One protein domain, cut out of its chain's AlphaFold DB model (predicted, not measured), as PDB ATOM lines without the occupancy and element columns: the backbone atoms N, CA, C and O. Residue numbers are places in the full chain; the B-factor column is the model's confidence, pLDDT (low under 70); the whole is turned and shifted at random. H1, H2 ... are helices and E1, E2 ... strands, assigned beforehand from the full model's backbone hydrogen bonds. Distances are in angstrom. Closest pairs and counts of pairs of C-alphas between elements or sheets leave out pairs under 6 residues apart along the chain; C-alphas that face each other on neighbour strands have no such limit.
ATOM      1  N   ASP A  43     174.812 172.162 117.432       88.50
ATOM      2  CA  ASP A  43     174.165 171.722 118.662       88.50
ATOM      3  C   ASP A  43     172.639 171.785 118.470       88.50
ATOM      4  O   ASP A  43     172.116 172.801 118.001       88.50
ATOM      5  N   LEU A  44     171.907 170.736 118.856       89.00
ATOM      6  CA  LEU A  44     170.439 170.726 118.850       89.00
ATOM      7  C   LEU A  44     169.904 170.824 120.281       89.00
ATOM      8  O   LEU A  44     170.233 170.003 121.135       89.00
ATOM      9  N   PHE A  45     169.043 171.807 120.528       88.75
ATOM     10  CA  PHE A  45     168.394 172.024 121.816       88.75
ATOM     11  C   PHE A  45     166.878 171.937 121.677       88.75
ATOM     12  O   PHE A  45     166.287 172.539 120.784       88.75
ATOM     13  N   TYR A  46     166.240 171.246 122.613       87.44
ATOM     14  CA  TYR A  46     164.787 171.241 122.743       87.44
ATOM     15  C   TYR A  46     164.381 172.277 123.785       87.44
ATOM     16  O   TYR A  46     164.881 172.263 124.911       87.44
ATOM     17  N   LYS A  47     163.497 173.200 123.406       87.00
ATOM     18  CA  LYS A  47     162.976 174.239 124.292       87.00
ATOM     19  C   LYS A  47     161.484 174.022 124.513       87.00
ATOM     20  O   LYS A  47     160.706 173.874 123.573       87.00
ATOM     21  N   GLN A  48     161.095 174.067 125.781       85.56
ATOM     22  CA  GLN A  48     159.714 173.943 126.220       85.56
ATOM     23  C   GLN A  48     159.264 175.237 126.888       85.56
ATOM     24  O   GLN A  48     159.986 175.796 127.717       85.56
ATOM     25  N   SER A  49     158.073 175.718 126.534       84.31
ATOM     26  CA  SER A  49     157.467 176.859 127.212       84.31
ATOM     27  C   SER A  49     156.585 176.352 128.349       84.31
ATOM     28  O   SER A  49     155.401 176.082 128.145       84.31
ATOM     29  N   VAL A  50     157.176 176.200 129.536       81.12
ATOM     30  CA  VAL A  50     156.472 175.802 130.767       81.12
ATOM     31  C   VAL A  50     156.007 177.030 131.547       81.12
ATOM     32  O   VAL A  50     156.789 177.956 131.774       81.12
ATOM     33  N   THR A  51     154.743 177.054 131.964       82.88
ATOM     34  CA  THR A  51     154.229 178.053 132.910       82.88
ATOM     35  C   THR A  51     154.251 177.515 134.340       82.88
ATOM     36  O   THR A  51     154.427 176.321 134.591       82.88
ATOM     37  N   ALA A  52     154.072 178.403 135.321       82.75
ATOM     38  CA  ALA A  52     153.983 177.997 136.723       82.75
ATOM     39  C   ALA A  52     152.796 177.051 136.982       82.75
ATOM     40  O   ALA A  52     152.883 176.190 137.852       82.75
ATOM     41  N   GLU A  53     151.712 177.168 136.211       83.00
ATOM     42  CA  GLU A  53     150.547 176.278 136.286       83.00
ATOM     43  C   GLU A  53     150.882 174.856 135.813       83.00
ATOM     44  O   GLU A  53     150.427 173.889 136.422       83.00
ATOM     45  N   ASP A  54     151.723 174.715 134.782       75.88
ATOM     46  CA  ASP A  54     152.218 173.412 134.316       75.88
ATOM     47  C   ASP A  54     153.074 172.726 135.391       75.88
ATOM     48  O   ASP A  54     152.904 171.542 135.675       75.88
ATOM     49  N   ILE A  55     153.988 173.478 136.018       78.12
ATOM     50  CA  ILE A  55     154.958 172.928 136.979       78.12
ATOM     51  C   ILE A  55     154.317 172.667 138.345       78.12
ATOM     52  O   ILE A  55     154.594 171.648 138.973       78.12
ATOM     53  N   TYR A  56     153.503 173.604 138.831       79.69
ATOM     54  CA  TYR A  56     153.018 173.595 140.210       79.69
ATOM     55  C   TYR A  56     151.609 173.016 140.346       79.69
ATOM     56  O   TYR A  56     151.287 172.433 141.379       79.69
ATOM     57  N   LEU A  57     150.764 173.172 139.323       83.44
ATOM     58  CA  LEU A  57     149.377 172.701 139.352       83.44
ATOM     59  C   LEU A  57     149.135 171.500 138.430       83.44
ATOM     60  O   LEU A  57     148.052 170.925 138.492       83.44
ATOM     61  N   GLN A  58     150.110 171.123 137.590       72.88
ATOM     62  CA  GLN A  58     149.984 170.061 136.577       72.88
ATOM     63  C   GLN A  58     148.711 170.203 135.716       72.88
ATOM     64  O   GLN A  58     148.126 169.210 135.283       72.88
ATOM     65  N   MET A  59     148.254 171.444 135.505       76.00
ATOM     66  CA  MET A  59     146.982 171.755 134.837       76.00
ATOM     67  C   MET A  59     147.130 171.842 133.321       76.00
ATOM     68  O   MET A  59     146.233 171.424 132.589       76.00
ATOM     69  N   GLY A  60     148.250 172.369 132.829       69.19
ATOM     70  CA  GLY A  60     148.571 172.221 131.422       69.19
ATOM     71  C   GLY A  60     149.253 170.878 131.235       69.19
ATOM     72  O   GLY A  60     150.151 170.488 131.976       69.19
ATOM     73  N   LEU A  61     148.759 170.118 130.264       69.38
ATOM     74  CA  LEU A  61     149.157 168.742 129.951       69.38
ATOM     75  C   LEU A  61     150.599 168.646 129.399       69.38
ATOM     76  O   LEU A  61     150.909 167.777 128.587       69.38
ATOM     77  N   LYS A  62     151.480 169.564 129.802       74.69
ATOM     78  CA  LYS A  62     152.890 169.637 129.456       74.69
ATOM     79  C   LYS A  62     153.680 168.874 130.513       74.69
ATOM     80  O   LYS A  62     153.619 169.174 131.699       74.69
ATOM     81  N   ASN A  63     154.433 167.873 130.085       68.31
ATOM     82  CA  ASN A  63     155.326 167.112 130.957       68.31
ATOM     83  C   ASN A  63     156.781 167.574 130.731       68.31
ATOM     84  O   ASN A  63     157.064 168.195 129.711       68.31
ATOM     85  N   PRO A  64     157.728 167.298 131.641       67.12
ATOM     86  CA  PRO A  64     159.135 167.657 131.448       67.12
ATOM     87  C   PRO A  64     159.862 166.738 130.445       67.12
ATOM     88  O   PRO A  64     161.092 166.717 130.425       67.12
ATOM     89  N   THR A  65     159.139 165.931 129.655       71.31
ATOM     90  CA  THR A  65     159.770 165.095 128.631       71.31
ATOM     91  C   THR A  65     159.932 165.861 127.327       71.31
ATOM     92  O   THR A  65     159.170 166.773 127.002       71.31
ATOM     93  N   THR A  66     160.898 165.435 126.518       70.19
ATOM     94  CA  THR A  66     161.146 165.977 125.178       70.19
ATOM     95  C   THR A  66     159.911 165.887 124.272       70.19
ATOM     96  O   THR A  66     159.779 166.681 123.348       70.19
ATOM     97  N   ALA A  67     158.960 164.987 124.564       73.31
ATOM     98  CA  ALA A  67     157.703 164.871 123.819       73.31
ATOM     99  C   ALA A  67     156.760 166.084 123.969       73.31
ATOM    100  O   ALA A  67     155.847 166.235 123.162       73.31
ATOM    101  N   SER A  68     156.962 166.946 124.973       72.38
ATOM    102  CA  SER A  68     156.196 168.190 125.156       72.38
ATOM    103  C   SER A  68     156.977 169.452 124.764       72.38
ATOM    104  O   SER A  68     156.512 170.561 125.028       72.38
ATOM    105  N   CYS A  69     158.152 169.319 124.140       80.38
ATOM    106  CA  CYS A  69     158.913 170.462 123.642       80.38
ATOM    107  C   CYS A  69     158.300 171.011 122.348       80.38
ATOM    108  O   CYS A  69     158.214 170.318 121.340       80.38
ATOM    109  N   GLU A  70     157.900 172.280 122.381       85.00
ATOM    110  CA  GLU A  70     157.270 172.979 121.253       85.00
ATOM    111  C   GLU A  70     158.303 173.522 120.252       85.00
ATOM    112  O   GLU A  70     157.976 173.787 119.099       85.00
ATOM    113  N   PHE A  71     159.554 173.697 120.688       84.62
ATOM    114  CA  PHE A  71     160.591 174.348 119.898       84.62
ATOM    115  C   PHE A  71     161.833 173.462 119.771       84.62
ATOM    116  O   PHE A  71     162.400 173.020 120.774       84.62
ATOM    117  N   LEU A  72     162.300 173.282 118.536       86.56
ATOM    118  CA  LEU A  72     163.632 172.772 118.216       86.56
ATOM    119  C   LEU A  72     164.536 173.958 117.868       86.56
ATOM    120  O   LEU A  72     164.222 174.753 116.987       86.56
ATOM    121  N   VAL A  73     165.661 174.084 118.563       87.94
ATOM    122  CA  VAL A  73     166.638 175.157 118.369       87.94
ATOM    123  C   VAL A  73     167.945 174.536 117.892       87.94
ATOM    124  O   VAL A  73     168.635 173.873 118.661       87.94
ATOM    125  N   ALA A  74     168.296 174.769 116.631       88.19
ATOM    126  CA  ALA A  74     169.581 174.368 116.069       88.19
ATOM    127  C   ALA A  74     170.584 175.524 116.168       88.19
ATOM    128  O   ALA A  74     170.355 176.603 115.619       88.19
ATOM    129  N   ARG A  75     171.702 175.316 116.867       88.75
ATOM    130  CA  ARG A  75     172.813 176.270 116.944       88.75
ATOM    131  C   ARG A  75     173.965 175.764 116.091       88.75
ATOM    132  O   ARG A  75     174.621 174.802 116.459       88.75
ATOM    133  N   ILE A  76     174.231 176.441 114.983       87.12
ATOM    134  CA  ILE A  76     175.254 176.039 114.014       87.12
ATOM    135  C   ILE A  76     176.422 177.021 114.124       87.12
ATOM    136  O   ILE A  76     176.229 178.237 114.053       87.12
ATOM    137  N   LYS A  77     177.635 176.512 114.349       84.69
ATOM    138  CA  LYS A  77     178.848 177.326 114.476       84.69
ATOM    139  C   LYS A  77     179.476 177.527 113.100       84.69
ATOM    140  O   LYS A  77     179.997 176.593 112.503       84.69
ATOM    141  N   LEU A  78     179.463 178.771 112.625       81.25
ATOM    142  CA  LEU A  78     180.041 179.172 111.337       81.25
ATOM    143  C   LEU A  78     181.110 180.255 111.554       81.25
ATOM    144  O   LEU A  78     180.826 181.448 111.394       81.25
ATOM    145  N   PRO A  79     182.336 179.887 111.967       78.94
ATOM    146  CA  PRO A  79     183.402 180.863 112.154       78.94
ATOM    147  C   PRO A  79     183.782 181.499 110.807       78.94
ATOM    148  O   PRO A  79     184.058 180.809 109.833       78.94
ATOM    149  N   GLY A  80     183.801 182.833 110.737       72.75
ATOM    150  CA  GLY A  80     184.279 183.560 109.550       72.75
ATOM    151  C   GLY A  80     183.282 183.707 108.390       72.75
ATOM    152  O   GLY A  80     183.672 184.202 107.324       72.75
ATOM    153  N   THR A  81     182.014 183.332 108.597       76.19
ATOM    154  CA  THR A  81     180.904 183.606 107.666       76.19
ATOM    155  C   THR A  81     180.111 184.829 108.133       76.19
ATOM    156  O   THR A  81     179.870 185.003 109.327       76.19
ATOM    157  N   LYS A  82     179.730 185.707 107.199       76.69
ATOM    158  CA  LYS A  82     178.842 186.846 107.473       76.69
ATOM    159  C   LYS A  82     177.388 186.395 107.369       76.69
ATOM    160  O   LYS A  82     177.080 185.524 106.566       76.69
ATOM    161  N   SER A  83     176.492 187.014 108.135       72.94
ATOM    162  CA  SER A  83     175.059 186.680 108.129       72.94
ATOM    163  C   SER A  83     174.397 186.803 106.751       72.94
ATOM    164  O   SER A  83     173.476 186.051 106.466       72.94
ATOM    165  N   ASP A  84     174.885 187.712 105.904       77.00
ATOM    166  CA  ASP A  84     174.369 187.950 104.545       77.00
ATOM    167  C   ASP A  84     174.636 186.790 103.574       77.00
ATOM    168  O   ASP A  84     173.887 186.580 102.627       77.00
ATOM    169  N   ASP A  85     175.693 186.014 103.817       77.00
ATOM    170  CA  ASP A  85     176.115 184.912 102.951       77.00
ATOM    171  C   ASP A  85     175.453 183.574 103.338       77.00
ATOM    172  O   ASP A  85     175.774 182.531 102.774       77.00
ATOM    173  N   ILE A  86     174.554 183.557 104.326       81.75
ATOM    174  CA  ILE A  86     173.918 182.326 104.806       81.75
ATOM    175  C   ILE A  86     172.590 182.131 104.078       81.75
ATOM    176  O   ILE A  86     171.656 182.912 104.245       81.75
ATOM    177  N   LYS A  87     172.476 181.040 103.314       82.19
ATOM    178  CA  LYS A  87     171.202 180.596 102.747       82.19
ATOM    179  C   LYS A  87     170.593 179.537 103.662       82.19
ATOM    180  O   LYS A  87     171.186 178.477 103.847       82.19
ATOM    181  N   LEU A  88     169.427 179.842 104.222       84.00
ATOM    182  CA  LEU A  88     168.651 178.934 105.060       84.00
ATOM    183  C   LEU A  88     167.336 178.595 104.355       84.00
ATOM    184  O   LEU A  88     166.536 179.493 104.097       84.00
ATOM    185  N   ASP A  89     167.118 177.317 104.068       82.88
ATOM    186  CA  ASP A  89     165.850 176.782 103.573       82.88
ATOM    187  C   ASP A  89     165.239 175.896 104.663       82.88
ATOM    188  O   ASP A  89     165.854 174.929 105.121       82.88
ATOM    189  N   VAL A  90     164.047 176.267 105.129       83.19
ATOM    190  CA  VAL A  90     163.313 175.530 106.162       83.19
ATOM    191  C   VAL A  90     162.069 174.948 105.517       83.19
ATOM    192  O   VAL A  90     161.182 175.696 105.102       83.19
ATOM    193  N   LYS A  91     161.988 173.623 105.458       83.38
ATOM    194  CA  LYS A  91     160.784 172.902 105.042       83.38
ATOM    195  C   LYS A  91     160.255 172.051 106.186       83.38
ATOM    196  O   LYS A  91     160.875 171.950 107.241       83.38
ATOM    197  N   GLU A  92     159.090 171.441 105.989       78.06
ATOM    198  CA  GLU A  92     158.396 170.686 107.041       78.06
ATOM    199  C   GLU A  92     159.261 169.556 107.622       78.06
ATOM    200  O   GLU A  92     159.212 169.281 108.820       78.06
ATOM    201  N   LYS A  93     160.080 168.919 106.779       78.31
ATOM    202  CA  LYS A  93     160.876 167.739 107.149       78.31
ATOM    203  C   LYS A  93     162.384 167.949 107.076       78.31
ATOM    204  O   LYS A  93     163.123 167.031 107.423       78.31
ATOM    205  N   PHE A  94     162.853 169.113 106.628       77.38
ATOM    206  CA  PHE A  94     164.282 169.349 106.460       77.38
ATOM    207  C   PHE A  94     164.693 170.804 106.654       77.38
ATOM    208  O   PHE A  94     163.923 171.740 106.449       77.38
ATOM    209  N   LEU A  95     165.955 170.951 107.038       80.50
ATOM    210  CA  LEU A  95     166.640 172.209 107.262       80.50
ATOM    211  C   LEU A  95     167.922 172.186 106.426       80.50
ATOM    212  O   LEU A  95     168.839 171.435 106.747       80.50
ATOM    213  N   ASP A  96     167.982 172.980 105.360       80.88
ATOM    214  CA  ASP A  96     169.178 173.115 104.523       80.88
ATOM    215  C   ASP A  96     169.842 174.459 104.833       80.88
ATOM    216  O   ASP A  96     169.271 175.531 104.626       80.88
ATOM    217  N   LEU A  97     171.053 174.396 105.388       80.56
ATOM    218  CA  LEU A  97     171.903 175.560 105.599       80.56
ATOM    219  C   LEU A  97     173.086 175.466 104.645       80.56
ATOM    220  O   LEU A  97     173.882 174.531 104.718       80.56
ATOM    221  N   ARG A  98     173.235 176.468 103.777       77.50
ATOM    222  CA  ARG A  98     174.348 176.557 102.827       77.50
ATOM    223  C   ARG A  98     175.076 177.877 102.967       77.50
ATOM    224  O   ARG A  98     174.471 178.946 102.969       77.50
ATOM    225  N   THR A  99     176.396 177.782 102.997       76.44
ATOM    226  CA  THR A  99     177.309 178.920 102.911       76.44
ATOM    227  C   THR A  99     178.113 178.828 101.607       76.44
ATOM    228  O   THR A  99     178.463 177.722 101.178       76.44
TER     229      THR A  99
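AT A GLANCE: This is residues 43 to 99 of the 102 residues of an uncharacterized protein of Echinostoma caproni (UniProt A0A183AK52). Two narrow ribbons, each of two antiparallel strands, run in roughly the same direction with a gap between them: E1 with E2, and the hairpin of E3 and E4, joined at one end by residues 77 to 86, where the chain folds back. The E1 and E2 ribbon is the middle of the length, and from its other end a loose loop, residues 48 to 70, with the short helix H1 in it, reaches the far end of the domain. The printed part has 57 residues with one named helix and four named strands, in the order E1, H1, E2, E3, E4; the class is mixed, helices and strands, but under half of the residues, 25, are in named elements. The two sheets are of order E1 - E2 and E3 - E4, both antiparallel. The whole is extended, with a radius of gyration of the C-alphas of 16.3 A and spans of 47 by 23 by 16 A, only just a rod.

HOW THE PARTS SIT: E1, residues 43 to 47, and E2, residues 71 to 76, are antiparallel neighbours, with 159 degrees between their directions. Their C-alphas 44 and 74 face each other at 4.7 A; N 43 and O 75, at 2.8 A, and N 71 and O 47, at 3.1 A, are within hydrogen-bond range. H1, residues 52 to 57, follows E1 after a tight link of 4 residues, and every O i to N i+4 pair in it is within hydrogen-bond range. E3, residues 87 to 90, and E4, residues 95 to 98, are a hairpin, antiparallel with 173 degrees between their directions. Their C-alphas 88 and 97 face each other at 4.7 A; N 87 and O 98, and N 96 and O 89, are within hydrogen-bond range, each at 2.9 A. E1, H1 and E2 are each apart from both E3 and E4.

IN THESE COORDINATES: E1 begins at C-alpha 43, (174.165, 171.722, 118.662), and is 12.8 A long from first to last C-alpha. H1 runs 7.5 A from Ala 52 to Leu 57, where the C-alpha is at (149.377, 172.701, 139.352). E2, from Phe 71 to Ile 76, is the longest strand by residues, 15.9 A from first to last C-alpha. E3 runs 10.0 A from Lys 87 to Val 90. E4 runs 9.9 A from Leu 95 and ends at C-alpha 98, (174.348, 176.557, 102.827).

THE WHOLE: The two C-alphas farthest apart, those of Leu 57 and Gly 80, are 47.2 A apart. The centre of E2 is nearest to the mean of the C-alphas, at 4.1 A, and that of H1 is farthest, at 22.0 A. The printed part has no cut. The link from H1 to E2, residues 58 to 70, is long. The mean pLDDT of the printed part is 79.9; residues 60 to 61 and 63 to 64 are under 70.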